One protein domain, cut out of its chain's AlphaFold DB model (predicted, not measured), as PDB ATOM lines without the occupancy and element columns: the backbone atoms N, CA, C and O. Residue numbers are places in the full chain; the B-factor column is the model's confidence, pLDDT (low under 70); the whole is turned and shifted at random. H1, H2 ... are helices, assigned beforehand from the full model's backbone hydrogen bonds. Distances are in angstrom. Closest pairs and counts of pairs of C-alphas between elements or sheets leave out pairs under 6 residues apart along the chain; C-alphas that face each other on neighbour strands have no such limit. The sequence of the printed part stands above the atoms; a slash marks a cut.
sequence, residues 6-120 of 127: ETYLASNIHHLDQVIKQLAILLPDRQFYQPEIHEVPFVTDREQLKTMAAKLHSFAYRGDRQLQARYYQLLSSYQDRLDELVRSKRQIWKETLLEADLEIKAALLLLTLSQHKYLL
ATOM      1  N   GLU A   6     125.545 135.453 132.944       90.56
ATOM      2  CA  GLU A   6     124.815 135.779 131.711       90.56
ATOM      3  C   GLU A   6     125.446 135.110 130.488       90.56
ATOM      4  O   GLU A   6     124.777 134.365 129.779       90.56
ATOM      5  N   THR A   7     126.755 135.310 130.272       91.50
ATOM      6  CA  THR A   7     127.457 134.705 129.126       91.50
ATOM      7  C   THR A   7     127.443 133.179 129.188       91.50
ATOM      8  O   THR A   7     127.256 132.532 128.165       91.50
ATOM      9  N   TYR A   8     127.580 132.594 130.382       91.62
ATOM     10  CA  TYR A   8     127.499 131.149 130.569       91.62
ATOM     11  C   TYR A   8     126.105 130.610 130.232       91.62
ATOM     12  O   TYR A   8     125.998 129.644 129.480       91.62
ATOM     13  N   LEU A   9     125.042 131.227 130.757       92.31
ATOM     14  CA  LEU A   9     123.673 130.774 130.511       92.31
ATOM     15  C   LEU A   9     123.267 130.967 129.050       92.31
ATOM     16  O   LEU A   9     122.650 130.070 128.488       92.31
ATOM     17  N   ALA A  10     123.676 132.067 128.413       91.19
ATOM     18  CA  ALA A  10     123.441 132.292 126.989       91.19
ATOM     19  C   ALA A  10     124.093 131.199 126.125       91.19
ATOM     20  O   ALA A  10     123.448 130.655 125.233       91.19
ATOM     21  N   SER A  11     125.338 130.814 126.427       91.19
ATOM     22  CA  SER A  11     126.021 129.722 125.718       91.19
ATOM     23  C   SER A  11     125.422 128.337 125.982       91.19
ATOM     24  O   SER A  11     125.669 127.427 125.205       91.19
ATOM     25  N   ASN A  12     124.646 128.162 127.056       91.56
ATOM     26  CA  ASN A  12     124.054 126.880 127.453       91.56
ATOM     27  C   ASN A  12     122.516 126.935 127.463       91.56
ATOM     28  O   ASN A  12     121.877 126.164 128.178       91.56
ATOM     29  N   ILE A  13     121.905 127.842 126.691       90.75
ATOM     30  CA  ILE A  13     120.457 128.101 126.750       90.75
ATOM     31  C   ILE A  13     119.620 126.868 126.373       90.75
ATOM     32  O   ILE A  13     118.551 126.644 126.929       90.75
ATOM     33  N   HIS A  14     120.138 126.012 125.491       91.56
ATOM     34  CA  HIS A  14     119.498 124.750 125.103       91.56
ATOM     35  C   HIS A  14     119.757 123.604 126.099       91.56
ATOM     36  O   HIS A  14     119.223 122.509 125.942       91.56
ATOM     37  N   HIS A  15     120.560 123.858 127.135       93.50
ATOM     38  CA  HIS A  15     121.078 122.871 128.081       93.50
ATOM     39  C   HIS A  15     120.786 123.234 129.546       93.50
ATOM     40  O   HIS A  15     121.400 122.682 130.465       93.50
ATOM     41  N   LEU A  16     119.839 124.147 129.801       93.88
ATOM     42  CA  LEU A  16     119.540 124.628 131.156       93.88
ATOM     43  C   LEU A  16     119.169 123.499 132.126       93.88
ATOM     44  O   LEU A  16     119.582 123.537 133.280       93.88
ATOM     45  N   ASP A  17     118.489 122.449 131.668       94.62
ATOM     46  CA  ASP A  17     118.148 121.295 132.508       94.62
ATOM     47  C   ASP A  17     119.390 120.546 133.013       94.62
ATOM     48  O   ASP A  17     119.425 120.068 134.151       94.62
ATOM     49  N   GLN A  18     120.441 120.452 132.192       94.44
ATOM     50  CA  GLN A  18     121.715 119.865 132.611       94.44
ATOM     51  C   GLN A  18     122.440 120.786 133.598       94.44
ATOM     52  O   GLN A  18     122.977 120.301 134.599       94.44
ATOM     53  N   VAL A  19     122.375 122.104 133.380       94.56
ATOM     54  CA  VAL A  19     122.891 123.103 134.327       94.56
ATOM     55  C   VAL A  19     122.177 122.996 135.679       94.56
ATOM     56  O   VAL A  19     122.849 122.976 136.708       94.56
ATOM     57  N   ILE A  20     120.847 122.850 135.696       95.31
ATOM     58  CA  ILE A  20     120.044 122.666 136.917       95.31
ATOM     59  C   ILE A  20     120.494 121.414 137.666       95.31
ATOM     60  O   ILE A  20     120.792 121.484 138.859       95.31
ATOM     61  N   LYS A  21     120.607 120.272 136.975       94.88
ATOM     62  CA  LYS A  21     121.065 119.011 137.584       94.88
ATOM     63  C   LYS A  21     122.463 119.145 138.183       94.88
ATOM     64  O   LYS A  21     122.713 118.637 139.274       94.88
ATOM     65  N   GLN A  22     123.370 119.842 137.500       94.38
ATOM     66  CA  GLN A  22     124.720 120.064 138.007       94.38
ATOM     67  C   GLN A  22     124.724 121.003 139.221       94.38
ATOM     68  O   GLN A  22     125.391 120.718 140.217       94.38
ATOM     69  N   LEU A  23     123.961 122.095 139.178       94.38
ATOM     70  CA  LEU A  23     123.838 123.020 140.302       94.38
ATOM     71  C   LEU A  23     123.202 122.363 141.520       94.38
ATOM     72  O   LEU A  23     123.712 122.551 142.619       94.38
ATOM     73  N   ALA A  24     122.184 121.522 141.333       94.00
ATOM     74  CA  ALA A  24     121.568 120.772 142.421       94.00
ATOM     75  C   ALA A  24     122.600 119.965 143.218       94.00
ATOM     76  O   ALA A  24     122.412 119.771 144.408       94.00
ATOM     77  N   ILE A  25     123.691 119.507 142.595       93.19
ATOM     78  CA  ILE A  25     124.787 118.793 143.267       93.19
ATOM     79  C   ILE A  25     125.765 119.774 143.921       93.19
ATOM     80  O   ILE A  25     126.207 119.550 145.047       93.19
ATOM     81  N   LEU A  26     126.120 120.843 143.207       93.88
ATOM     82  CA  LEU A  26     127.187 121.765 143.594       93.88
ATOM     83  C   LEU A  26     126.785 122.802 144.646       93.88
ATOM     84  O   LEU A  26     127.677 123.362 145.292       93.88
ATOM     85  N   LEU A  27     125.492 123.098 144.783       94.19
ATOM     86  CA  LEU A  27     125.005 124.066 145.757       94.19
ATOM     87  C   LEU A  27     125.285 123.579 147.189       94.19
ATOM     88  O   LEU A  27     125.161 122.383 147.479       94.19
ATOM     89  N   PRO A  28     125.681 124.494 148.089       93.06
ATOM     90  CA  PRO A  28     125.988 124.147 149.465       93.06
ATOM     91  C   PRO A  28     124.709 123.806 150.233       93.06
ATOM     92  O   PRO A  28     123.700 124.499 150.104       93.06
ATOM     93  N   ASP A  29     124.787 122.815 151.121       93.69
ATOM     94  CA  ASP A  29     123.665 122.381 151.971       93.69
ATOM     95  C   ASP A  29     123.031 123.530 152.754       93.69
ATOM     96  O   ASP A  29     121.817 123.567 152.937       93.69
ATOM     97  N   ARG A  30     123.838 124.532 153.125       90.56
ATOM     98  CA  ARG A  30     123.384 125.742 153.820       90.56
ATOM     99  C   ARG A  30     122.231 126.464 153.150       90.56
ATOM    100  O   ARG A  30     121.413 127.057 153.847       90.56
ATOM    101  N   GLN A  31     122.150 126.414 151.830       90.75
ATOM    102  CA  GLN A  31     121.052 127.033 151.105       90.75
ATOM    103  C   GLN A  31     119.726 126.292 151.289       90.75
ATOM    104  O   GLN A  31     118.666 126.894 151.167       90.75
ATOM    105  N   PHE A  32     119.787 125.000 151.610       93.38
ATOM    106  CA  PHE A  32     118.632 124.118 151.690       93.38
ATOM    107  C   PHE A  32     118.146 123.864 153.114       93.38
ATOM    108  O   PHE A  32     117.136 123.204 153.272       93.38
ATOM    109  N   TYR A  33     118.808 124.381 154.148       90.56
ATOM    110  CA  TYR A  33     118.263 124.345 155.512       90.56
ATOM    111  C   TYR A  33     117.926 125.733 156.072       90.56
ATOM    112  O   TYR A  33     117.537 125.850 157.229       90.56
ATOM    113  N   GLN A  34     118.096 126.805 155.294       87.38
ATOM    114  CA  GLN A  34     117.648 128.142 155.689       87.38
ATOM    115  C   GLN A  34     116.251 128.452 155.115       87.38
ATOM    116  O   GLN A  34     116.008 128.140 153.945       87.38
ATOM    117  N   PRO A  35     115.370 129.132 155.883       88.69
ATOM    118  CA  PRO A  35     115.545 129.588 157.269       88.69
ATOM    119  C   PRO A  35     115.187 128.543 158.349       88.69
ATOM    120  O   PRO A  35     115.361 128.837 159.529       88.69
ATOM    121  N   GLU A  36     114.722 127.347 157.984       90.38
ATOM    122  CA  GLU A  36     114.107 126.344 158.878       90.38
ATOM    123  C   GLU A  36     115.039 125.883 160.001       90.38
ATOM    124  O   GLU A  36     114.595 125.526 161.085       90.38
ATOM    125  N   ILE A  37     116.355 125.974 159.809       89.75
ATOM    126  CA  ILE A  37     117.341 125.732 160.865       89.75
ATOM    127  C   ILE A  37     117.155 126.658 162.087       89.75
ATOM    128  O   ILE A  37     117.762 126.428 163.135       89.75
ATOM    129  N   HIS A  38     116.370 127.731 161.975       90.62
ATOM    130  CA  HIS A  38     116.006 128.644 163.060       90.62
ATOM    131  C   HIS A  38     114.658 128.315 163.716       90.62
ATOM    132  O   HIS A  38     114.275 128.988 164.668       90.62
ATOM    133  N   GLU A  39     113.957 127.285 163.251       92.00
ATOM    134  CA  GLU A  39     112.698 126.843 163.843       92.00
ATOM    135  C   GLU A  39     112.907 126.092 165.159       92.00
ATOM    136  O   GLU A  39     113.986 125.560 165.455       92.00
ATOM    137  N   VAL A  40     111.832 126.038 165.949       91.44
ATOM    138  CA  VAL A  40     111.807 125.484 167.309       91.44
ATOM    139  C   VAL A  40     112.470 124.101 167.416       91.44
ATOM    140  O   VAL A  40     113.274 123.938 168.337       91.44
ATOM    141  N   PRO A  41     112.238 123.123 166.513       89.88
ATOM    142  CA  PRO A  41     112.868 121.806 166.634       89.88
ATOM    143  C   PRO A  41     114.404 121.870 166.583       89.88
ATOM    144  O   PRO A  41     115.082 121.350 167.468       89.88
ATOM    145  N   PHE A  42     114.969 122.583 165.604       93.00
ATOM    146  CA  PHE A  42     116.422 122.698 165.435       93.00
ATOM    147  C   PHE A  42     117.078 123.584 166.498       93.00
ATOM    148  O   PHE A  42     118.229 123.355 166.877       93.00
ATOM    149  N   VAL A  43     116.377 124.615 166.978       94.44
ATOM    150  CA  VAL A  43     116.841 125.434 168.108       94.44
ATOM    151  C   VAL A  43     116.922 124.586 169.375       94.44
ATOM    152  O   VAL A  43     117.973 124.575 170.017       94.44
ATOM    153  N   THR A  44     115.873 123.819 169.671       94.44
ATOM    154  CA  THR A  44     115.798 122.962 170.862       94.44
ATOM    155  C   THR A  44     116.912 121.915 170.866       94.44
ATOM    156  O   THR A  44     117.642 121.797 171.851       94.44
ATOM    157  N   ASP A  45     117.115 121.209 169.749       94.06
ATOM    158  CA  ASP A  45     118.180 120.206 169.621       94.06
ATOM    159  C   ASP A  45     119.577 120.830 169.830       94.06
ATOM    160  O   ASP A  45     120.419 120.268 170.537       94.06
ATOM    161  N   ARG A  46     119.833 122.036 169.296       95.31
ATOM    162  CA  ARG A  46     121.106 122.754 169.521       95.31
ATOM    163  C   ARG A  46     121.316 123.157 170.975       95.31
ATOM    164  O   ARG A  46     122.440 123.061 171.473       95.31
ATOM    165  N   GLU A  47     120.278 123.633 171.655       96.38
ATOM    166  CA  GLU A  47     120.362 124.004 173.070       96.38
ATOM    167  C   GLU A  47     120.644 122.787 173.955       96.38
ATOM    168  O   GLU A  47     121.490 122.846 174.856       96.38
ATOM    169  N   GLN A  48     120.008 121.655 173.652       95.38
ATOM    170  CA  GLN A  48     120.278 120.387 174.321       95.38
ATOM    171  C   GLN A  48     121.717 119.918 174.074       95.38
ATOM    172  O   GLN A  48     122.437 119.630 175.034       95.38
ATOM    173  N   LEU A  49     122.185 119.931 172.820       96.62
ATOM    174  CA  LEU A  49     123.570 119.596 172.469       96.62
ATOM    175  C   LEU A  49     124.578 120.484 173.204       96.62
ATOM    176  O   LEU A  49     125.553 119.976 173.760       96.62
ATOM    177  N   LYS A  50     124.330 121.798 173.267       96.38
ATOM    178  CA  LYS A  50     125.178 122.754 173.993       96.38
ATOM    179  C   LYS A  50     125.224 122.441 175.488       96.38
ATOM    180  O   LYS A  50     126.299 122.442 176.087       96.38
ATOM    181  N   THR A  51     124.075 122.132 176.081       95.12
ATOM    182  CA  THR A  51     123.965 121.768 177.499       95.12
ATOM    183  C   THR A  51     124.730 120.481 177.804       95.12
ATOM    184  O   THR A  51     125.457 120.402 178.794       95.12
ATOM    185  N   MET A  52     124.606 119.465 176.950       93.88
ATOM    186  CA  MET A  52     125.305 118.190 177.116       93.88
ATOM    187  C   MET A  52     126.814 118.318 176.901       93.88
ATOM    188  O   MET A  52     127.579 117.761 177.685       93.88
ATOM    189  N   ALA A  53     127.247 119.103 175.911       93.62
ATOM    190  CA  ALA A  53     128.658 119.410 175.700       93.62
ATOM    191  C   ALA A  53     129.267 120.097 176.933       93.62
ATOM    192  O   ALA A  53     130.323 119.689 177.412       93.62
ATOM    193  N   ALA A  54     128.566 121.076 177.517       93.94
ATOM    194  CA  ALA A  54     129.009 121.731 178.747       93.94
ATOM    195  C   ALA A  54     129.145 120.745 179.922       93.94
ATOM    196  O   ALA A  54     130.121 120.814 180.670       93.94
ATOM    197  N   LYS A  55     128.212 119.792 180.062       93.50
ATOM    198  CA  LYS A  55     128.309 118.728 181.076       93.50
ATOM    199  C   LYS A  55     129.517 117.822 180.837       93.50
ATOM    200  O   LYS A  55     130.248 117.562 181.783       93.50
ATOM    201  N   LEU A  56     129.769 117.400 179.596       91.88
ATOM    202  CA  LEU A  56     130.916 116.550 179.244       91.88
ATOM    203  C   LEU A  56     132.270 117.209 179.537       91.88
ATOM    204  O   LEU A  56     133.226 116.518 179.885       91.88
ATOM    205  N   HIS A  57     132.356 118.534 179.419       90.31
ATOM    206  CA  HIS A  57     133.561 119.292 179.762       90.31
ATOM    207  C   HIS A  57     133.711 119.575 181.266       90.31
ATOM    208  O   HIS A  57     134.764 120.045 181.695       90.31
ATOM    209  N   SER A  58     132.692 119.289 182.080       93.06
ATOM    210  CA  SER A  58     132.743 119.492 183.526       93.06
ATOM    211  C   SER A  58     133.422 118.323 184.239       93.06
ATOM    212  O   SER A  58     133.175 117.152 183.945       93.06
ATOM    213  N   PHE A  59     134.220 118.641 185.259       90.94
ATOM    214  CA  PHE A  59     134.865 117.647 186.122       90.94
ATOM    215  C   PHE A  59     133.864 116.695 186.792       90.94
ATOM    216  O   PHE A  59     134.195 115.531 186.999       90.94
ATOM    217  N   ALA A  60     132.642 117.160 187.080       90.06
ATOM    218  CA  ALA A  60     131.608 116.370 187.753       90.06
ATOM    219  C   ALA A  60     131.109 115.167 186.929       90.06
ATOM    220  O   ALA A  60     130.604 114.209 187.503       90.06
ATOM    221  N   TYR A  61     131.268 115.201 185.602       87.81
ATOM    222  CA  TYR A  61     130.811 114.146 184.688       87.81
ATOM    223  C   TYR A  61     131.978 113.451 183.977       87.81
ATOM    224  O   TYR A  61     131.810 112.797 182.945       87.81
ATOM    225  N   ARG A  62     133.195 113.595 184.513       85.75
ATOM    226  CA  ARG A  62     134.392 113.001 183.926       85.75
ATOM    227  C   ARG A  62     134.276 111.477 183.937       85.75
ATOM    228  O   ARG A  62     134.199 110.860 184.992       85.75
ATOM    229  N   GLY A  63     134.296 110.872 182.751       85.38
ATOM    230  CA  GLY A  63     134.165 109.420 182.590       85.38
ATOM    231  C   GLY A  63     132.723 108.906 182.525       85.38
ATOM    232  O   GLY A  63     132.533 107.693 182.436       85.38
ATOM    233  N   ASP A  64     131.718 109.788 182.508       92.62
ATOM    234  CA  ASP A  64     130.324 109.395 182.294       92.62
ATOM    235  C   ASP A  64     130.091 108.966 180.833       92.62
ATOM    236  O   ASP A  64     129.780 109.760 179.938       92.62
ATOM    237  N   ARG A  65     130.246 107.660 180.590       92.81
ATOM    238  CA  ARG A  65     130.024 107.044 179.274       92.81
ATOM    239  C   ARG A  65     128.567 107.129 178.822       92.81
ATOM    240  O   ARG A  65     128.323 107.152 177.618       92.81
ATOM    241  N   GLN A  66     127.605 107.173 179.747       93.75
ATOM    242  CA  GLN A  66     126.190 107.272 179.386       93.75
ATOM    243  C   GLN A  66     125.875 108.667 178.851       93.75
ATOM    244  O   GLN A  66     125.210 108.793 177.823       93.75
ATOM    245  N   LEU A  67     126.396 109.712 179.500       93.62
ATOM    246  CA  LEU A  67     126.288 111.085 179.014       93.62
ATOM    247  C   LEU A  67     126.927 111.237 177.628       93.62
ATOM    248  O   LEU A  67     126.323 111.839 176.739       93.62
ATOM    249  N   GLN A  68     128.111 110.652 177.426       93.69
ATOM    250  CA  GLN A  68     128.805 110.681 176.138       93.69
ATOM    251  C   GLN A  68     128.004 109.963 175.041       93.69
ATOM    252  O   GLN A  68     127.819 110.515 173.956       93.69
ATOM    253  N   ALA A  69     127.480 108.767 175.324       95.06
ATOM    254  CA  ALA A  69     126.650 108.020 174.381       95.06
ATOM    255  C   ALA A  69     125.388 108.803 173.991       95.06
ATOM    256  O   ALA A  69     125.086 108.932 172.805       95.06
ATOM    257  N   ARG A  70     124.692 109.394 174.971       94.88
ATOM    258  CA  ARG A  70     123.502 110.219 174.712       94.88
ATOM    259  C   ARG A  70     123.831 111.458 173.877       94.88
ATOM    260  O   ARG A  70     123.048 111.816 173.005       94.88
ATOM    261  N   TYR A  71     124.974 112.105 174.120       95.56
ATOM    262  CA  TYR A  71     125.403 113.265 173.332       95.56
ATOM    263  C   TYR A  71     125.588 112.896 171.858       95.56
ATOM    264  O   TYR A  71     125.057 113.581 170.988       95.56
ATOM    265  N   TYR A  72     126.286 111.793 171.572       95.75
ATOM    266  CA  TYR A  72     126.488 111.346 170.193       95.75
ATOM    267  C   TYR A  72     125.193 110.899 169.517       95.75
ATOM    268  O   TYR A  72     125.010 111.179 168.337       95.75
ATOM    269  N   GLN A  73     124.275 110.263 170.250       96.69
ATOM    270  CA  GLN A  73     122.948 109.923 169.725       96.69
ATOM    271  C   GLN A  73     122.160 111.175 169.328       96.69
ATOM    272  O   GLN A  73     121.611 111.231 168.229       96.69
ATOM    273  N   LEU A  74     122.143 112.196 170.191       96.06
ATOM    274  CA  LEU A  74     121.479 113.463 169.893       96.06
ATOM    275  C   LEU A  74     122.142 114.181 168.710       96.06
ATOM    276  O   LEU A  74     121.448 114.714 167.849       96.06
ATOM    277  N   LEU A  75     123.477 114.168 168.644       97.06
ATOM    278  CA  LEU A  75     124.229 114.796 167.558       97.06
ATOM    279  C   LEU A  75     123.935 114.121 166.217       97.06
ATOM    280  O   LEU A  75     123.662 114.822 165.247       97.06
ATOM    281  N   SER A  76     123.938 112.785 166.184       97.31
ATOM    282  CA  SER A  76     123.577 112.012 164.993       97.31
ATOM    283  C   SER A  76     122.151 112.330 164.559       97.31
ATOM    284  O   SER A  76     121.938 112.710 163.418       97.31
ATOM    285  N   SER A  77     121.185 112.289 165.483       96.12
ATOM    286  CA  SER A  77     119.785 112.575 165.155       96.12
ATOM    287  C   SER A  77     119.577 113.999 164.623       96.12
ATOM    288  O   SER A  77     118.785 114.199 163.704       96.12
ATOM    289  N   TYR A  78     120.293 114.985 165.172       95.75
ATOM    290  CA  TYR A  78     120.273 116.361 164.675       95.75
ATOM    291  C   TYR A  78     120.840 116.467 163.251       95.75
ATOM    292  O   TYR A  78     120.268 117.161 162.408       95.75
ATOM    293  N   GLN A  79     121.949 115.774 162.974       95.25
ATOM    294  CA  GLN A  79     122.567 115.727 161.647       95.25
ATOM    295  C   GLN A  79     121.665 115.024 160.629       95.25
ATOM    296  O   GLN A  79     121.439 115.575 159.558       95.25
ATOM    297  N   ASP A  80     121.069 113.887 160.993       95.75
ATOM    298  CA  ASP A  80     120.146 113.143 160.131       95.75
ATOM    299  C   ASP A  80     118.941 114.007 159.726       95.75
ATOM    300  O   ASP A  80     118.564 114.048 158.555       95.75
ATOM    301  N   ARG A  81     118.380 114.775 160.673       94.38
ATOM    302  CA  ARG A  81     117.294 115.729 160.390       94.38
ATOM    303  C   ARG A  81     117.717 116.849 159.438       94.38
ATOM    304  O   ARG A  81     116.934 117.244 158.575       94.38
ATOM    305  N   LEU A  82     118.928 117.390 159.596       94.94
ATOM    306  CA  LEU A  82     119.452 118.405 158.676       94.94
ATOM    307  C   LEU A  82     119.652 117.832 157.272       94.94
ATOM    308  O   LEU A  82     119.263 118.470 156.296       94.94
ATOM    309  N   ASP A  83     120.212 116.630 157.173       95.44
ATOM    310  CA  ASP A  83     120.444 115.952 155.902       95.44
ATOM    311  C   ASP A  83     119.128 115.643 155.181       95.44
ATOM    312  O   ASP A  83     119.023 115.840 153.968       95.44
ATOM    313  N   GLU A  84     118.105 115.197 155.909       95.12
ATOM    314  CA  GLU A  84     116.771 114.960 155.360       95.12
ATOM    315  C   GLU A  84     116.138 116.253 154.828       95.12
ATOM    316  O   GLU A  84     115.665 116.289 153.688       95.12
ATOM    317  N   LEU A  85     116.206 117.338 155.606       95.31
ATOM    318  CA  LEU A  85     115.709 118.652 155.196       95.31
ATOM    319  C   LEU A  85     116.406 119.139 153.919       95.31
ATOM    320  O   LEU A  85     115.744 119.554 152.964       95.31
ATOM    321  N   VAL A  86     117.736 119.035 153.877       96.06
ATOM    322  CA  VAL A  86     118.547 119.412 152.715       96.06
ATOM    323  C   VAL A  86     118.168 118.587 151.494       96.06
ATOM    324  O   VAL A  86     117.959 119.157 150.425       96.06
ATOM    325  N   ARG A  87     118.065 117.260 151.629       95.94
ATOM    326  CA  ARG A  87     117.699 116.362 150.523       95.94
ATOM    327  C   ARG A  87     116.323 116.704 149.969       95.94
ATOM    328  O   ARG A  87     116.190 116.851 148.755       95.94
ATOM    329  N   SER A  88     115.341 116.879 150.850       95.81
ATOM    330  CA  SER A  88     113.971 117.234 150.481       95.81
ATOM    331  C   SER A  88     113.929 118.562 149.726       95.81
ATOM    332  O   SER A  88     113.498 118.623 148.574       95.81
ATOM    333  N   LYS A  89     114.496 119.625 150.305       96.00
ATOM    334  CA  LYS A  89     114.480 120.958 149.693       96.00
ATOM    335  C   LYS A  89     115.294 121.056 148.413       96.00
ATOM    336  O   LYS A  89     114.883 121.744 147.482       96.00
ATOM    337  N   ARG A  90     116.431 120.368 148.340       96.38
ATOM    338  CA  ARG A  90     117.248 120.284 147.125       96.38
ATOM    339  C   ARG A  90     116.486 119.592 146.002       96.38
ATOM    340  O   ARG A  90     116.569 120.037 144.858       96.38
ATOM    341  N   GLN A  91     115.746 118.531 146.319       96.06
ATOM    342  CA  GLN A  91     114.927 117.837 145.335       96.06
ATOM    343  C   GLN A  91     113.774 118.719 144.852       96.06
ATOM    344  O   GLN A  91     113.640 118.879 143.642       96.06
ATOM    345  N   ILE A  92     113.040 119.363 145.766       95.44
ATOM    346  CA  ILE A  92     111.964 120.309 145.427       95.44
ATOM    347  C   ILE A  92     112.504 121.431 144.536       95.44
ATOM    348  O   ILE A  92     111.981 121.665 143.454       95.44
ATOM    349  N   TRP A  93     113.608 122.073 144.931       95.38
ATOM    350  CA  TRP A  93     114.252 123.127 144.142       95.38
ATOM    351  C   TRP A  93     114.588 122.662 142.719       95.38
ATOM    352  O   TRP A  93     114.348 123.384 141.750       95.38
ATOM    353  N   LYS A  94     115.126 121.442 142.587       96.25
ATOM    354  CA  LYS A  94     115.478 120.854 141.292       96.25
ATOM    355  C   LYS A  94     114.235 120.608 140.439       96.25
ATOM    356  O   LYS A  94     114.249 120.947 139.263       96.25
ATOM    357  N   GLU A  95     113.194 120.007 141.005       96.25
ATOM    358  CA  GLU A  95     111.947 119.678 140.301       96.25
ATOM    359  C   GLU A  95     111.208 120.940 139.862       96.25
ATOM    360  O   GLU A  95     110.930 121.088 138.676       96.25
ATOM    361  N   THR A  96     111.034 121.910 140.764       94.31
ATOM    362  CA  THR A  96     110.413 123.203 140.449       94.31
ATOM    363  C   THR A  96     111.125 123.913 139.297       94.31
ATOM    364  O   THR A  96     110.477 124.463 138.412       94.31
ATOM    365  N   LEU A  97     112.463 123.888 139.263       95.19
ATOM    366  CA  LEU A  97     113.214 124.465 138.147       95.19
ATOM    367  C   LEU A  97     113.094 123.658 136.858       95.19
ATOM    368  O   LEU A  97     113.082 124.243 135.782       95.19
ATOM    369  N   LEU A  98     113.039 122.330 136.926       95.25
ATOM    370  CA  LEU A  98     112.898 121.505 135.726       95.25
ATOM    371  C   LEU A  98     111.515 121.658 135.082       95.25
ATOM    372  O   LEU A  98     111.428 121.581 133.857       95.25
ATOM    373  N   GLU A  99     110.479 121.925 135.874       95.38
ATOM    374  CA  GLU A  99     109.098 122.122 135.414       95.38
ATOM    375  C   GLU A  99     108.791 123.556 134.956       95.38
ATOM    376  O   GLU A  99     107.832 123.767 134.221       95.38
ATOM    377  N   ALA A 100     109.593 124.541 135.367       94.12
ATOM    378  CA  ALA A 100     109.379 125.943 135.015       94.12
ATOM    379  C   ALA A 100     109.563 126.230 133.511       94.12
ATOM    380  O   ALA A 100     110.274 125.519 132.806       94.12
ATOM    381  N   ASP A 101     109.002 127.335 133.023       94.50
ATOM    382  CA  ASP A 101     109.248 127.801 131.654       94.50
ATOM    383  C   ASP A 101     110.691 128.282 131.454       94.50
ATOM    384  O   ASP A 101     111.362 128.701 132.400       94.50
ATOM    385  N   LEU A 102     111.173 128.276 130.203       92.31
ATOM    386  CA  LEU A 102     112.563 128.611 129.859       92.31
ATOM    387  C   LEU A 102     113.021 129.959 130.442       92.31
ATOM    388  O   LEU A 102     114.125 130.055 130.979       92.31
ATOM    389  N   GLU A 103     112.175 130.986 130.362       92.00
ATOM    390  CA  GLU A 103     112.476 132.325 130.882       92.00
ATOM    391  C   GLU A 103     112.635 132.319 132.406       92.00
ATOM    392  O   GLU A 103     113.597 132.877 132.941       92.00
ATOM    393  N   ILE A 104     111.738 131.617 133.106       93.75
ATOM    394  CA  ILE A 104     111.777 131.468 134.564       93.75
ATOM    395  C   ILE A 104     113.019 130.671 134.972       93.75
ATOM    396  O   ILE A 104     113.740 131.089 135.884       93.75
ATOM    397  N   LYS A 105     113.331 129.572 134.266       94.12
ATOM    398  CA  LYS A 105     114.567 128.800 134.479       94.12
ATOM    399  C   LYS A 105     115.787 129.699 134.361       94.12
ATOM    400  O   LYS A 105     116.613 129.729 135.271       94.12
ATOM    401  N   ALA A 106     115.902 130.444 133.264       93.31
ATOM    402  CA  ALA A 106     117.043 131.314 133.010       93.31
ATOM    403  C   ALA A 106     117.186 132.397 134.091       93.31
ATOM    404  O   ALA A 106     118.287 132.596 134.607       93.31
ATOM    405  N   ALA A 107     116.087 133.042 134.492       92.94
ATOM    406  CA  ALA A 107     116.087 134.072 135.529       92.94
ATOM    407  C   ALA A 107     116.520 133.525 136.901       92.94
ATOM    408  O   ALA A 107     117.390 134.100 137.563       92.94
ATOM    409  N   LEU A 108     115.965 132.386 137.321       93.12
ATOM    410  CA  LEU A 108     116.302 131.765 138.604       93.12
ATOM    411  C   LEU A 108     117.732 131.209 138.620       93.12
ATOM    412  O   LEU A 108     118.440 131.331 139.627       93.12
ATOM    413  N   LEU A 109     118.196 130.645 137.503       94.44
ATOM    414  CA  LEU A 109     119.584 130.214 137.343       94.44
ATOM    415  C   LEU A 109     120.544 131.399 137.401       94.44
ATOM    416  O   LEU A 109     121.572 131.316 138.075       94.44
ATOM    417  N   LEU A 110     120.205 132.515 136.753       94.44
ATOM    418  CA  LEU A 110     121.004 133.734 136.800       94.44
ATOM    419  C   LEU A 110     121.129 134.244 138.237       94.44
ATOM    420  O   LEU A 110     122.243 134.501 138.701       94.44
ATOM    421  N   LEU A 111     120.008 134.319 138.960       92.94
ATOM    422  CA  LEU A 111     119.985 134.717 140.365       92.94
ATOM    423  C   LEU A 111     120.886 133.803 141.207       92.94
ATOM    424  O   LEU A 111     121.782 134.288 141.903       92.94
ATOM    425  N   THR A 112     120.720 132.488 141.073       93.06
ATOM    426  CA  THR A 112     121.492 131.479 141.815       93.06
ATOM    427  C   THR A 112     122.994 131.605 141.541       93.06
ATOM    428  O   THR A 112     123.811 131.661 142.461       93.06
ATOM    429  N   LEU A 113     123.392 131.714 140.273       93.12
ATOM    430  CA  LEU A 113     124.797 131.858 139.881       93.12
ATOM    431  C   LEU A 113     125.398 133.200 140.307       93.12
ATOM    432  O   LEU A 113     126.589 133.268 140.625       93.12
ATOM    433  N   SER A 114     124.595 134.263 140.347       90.50
ATOM    434  CA  SER A 114     125.038 135.580 140.813       90.50
ATOM    435  C   SER A 114     125.377 135.580 142.310       90.50
ATOM    436  O   SER A 114     126.353 136.220 142.714       90.50
ATOM    437  N   GLN A 115     124.633 134.805 143.108       90.44
ATOM    438  CA  GLN A 115     124.865 134.595 144.541       90.44
ATOM    439  C   GLN A 115     126.027 133.625 144.798       90.44
ATOM    440  O   GLN A 115     126.735 133.735 145.800       90.44
ATOM    441  N   HIS A 116     126.287 132.712 143.859       90.62
ATOM    442  CA  HIS A 116     127.317 131.681 143.974       90.62
ATOM    443  C   HIS A 116     128.334 131.745 142.835       90.62
ATOM    444  O   HIS A 116     128.621 130.747 142.178       90.62
ATOM    445  N   LYS A 117     128.954 132.915 142.634       86.88
ATOM    446  CA  LYS A 117     129.909 133.159 141.531       86.88
ATOM    447  C   LYS A 117     131.054 132.145 141.458       86.88
ATOM    448  O   LYS A 117     131.591 131.899 140.381       86.88
ATOM    449  N   TYR A 118     131.440 131.549 142.588       89.38
ATOM    450  CA  TYR A 118     132.475 130.515 142.635       89.38
ATOM    451  C   TYR A 118     132.071 129.222 141.900       89.38
ATOM    452  O   TYR A 118     132.949 128.489 141.447       89.38
ATOM    453  N   LEU A 119     130.768 128.962 141.732       91.44
ATOM    454  CA  LEU A 119     130.250 127.801 141.010       91.44
ATOM    455  C   LEU A 119     130.480 127.887 139.508       91.44
ATOM    456  O   LEU A 119     130.654 126.844 138.889       91.44
ATOM    457  N   LEU A 120     130.588 129.089 138.929       89.75
ATOM    458  CA  LEU A 120     130.857 129.256 137.494       89.75
ATOM    459  C   LEU A 120     132.129 128.515 137.054       89.75
ATOM    460  O   LEU A 120     132.162 127.940 135.978       89.75
TER     461      LEU A 120
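Overview. This is residues 6 to 120 of the 127 residues of an uncharacterized protein of Streptococcus sanguinis (UniProt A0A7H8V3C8). Helix H4 makes a rod; H3 folds back beside one end, and H2 and H5 pack on the other, near H1 and H6. The 115 printed residues hold six named helices: all helix. The whole is only just extended, close to loose, with radius of gyration of the C-alphas 20.2 A and spans 64 by 24 by 19 A.

Arrangement. After H1, residues 6 to 11, H2, residues 13 to 26, touches residues 90 to 98 of H4, residues 65 to 99, closest at C-alphas Asp 17 and Leu 98, 6.2 A. H3, residues 40 to 56, forms a hairpin with H4, closest at C-alphas Met 52 and Tyr 71, 6.2 A. In H1, H3 and H4 every O i to N i+4 pair is within hydrogen-bond range; H2 has 7 of 10.

Along the chain. Find C-alpha 6 at (124.815, 135.779, 131.711). H4 runs 50.9 A. H5, residues 102 to 115, precedes H6, residues 117 to 120, ending at (130.857, 129.256, 137.494).

Size, cuts and confidence. The printed part has no cut; link H2 to H3 is long; no printed residue is under pLDDT 70.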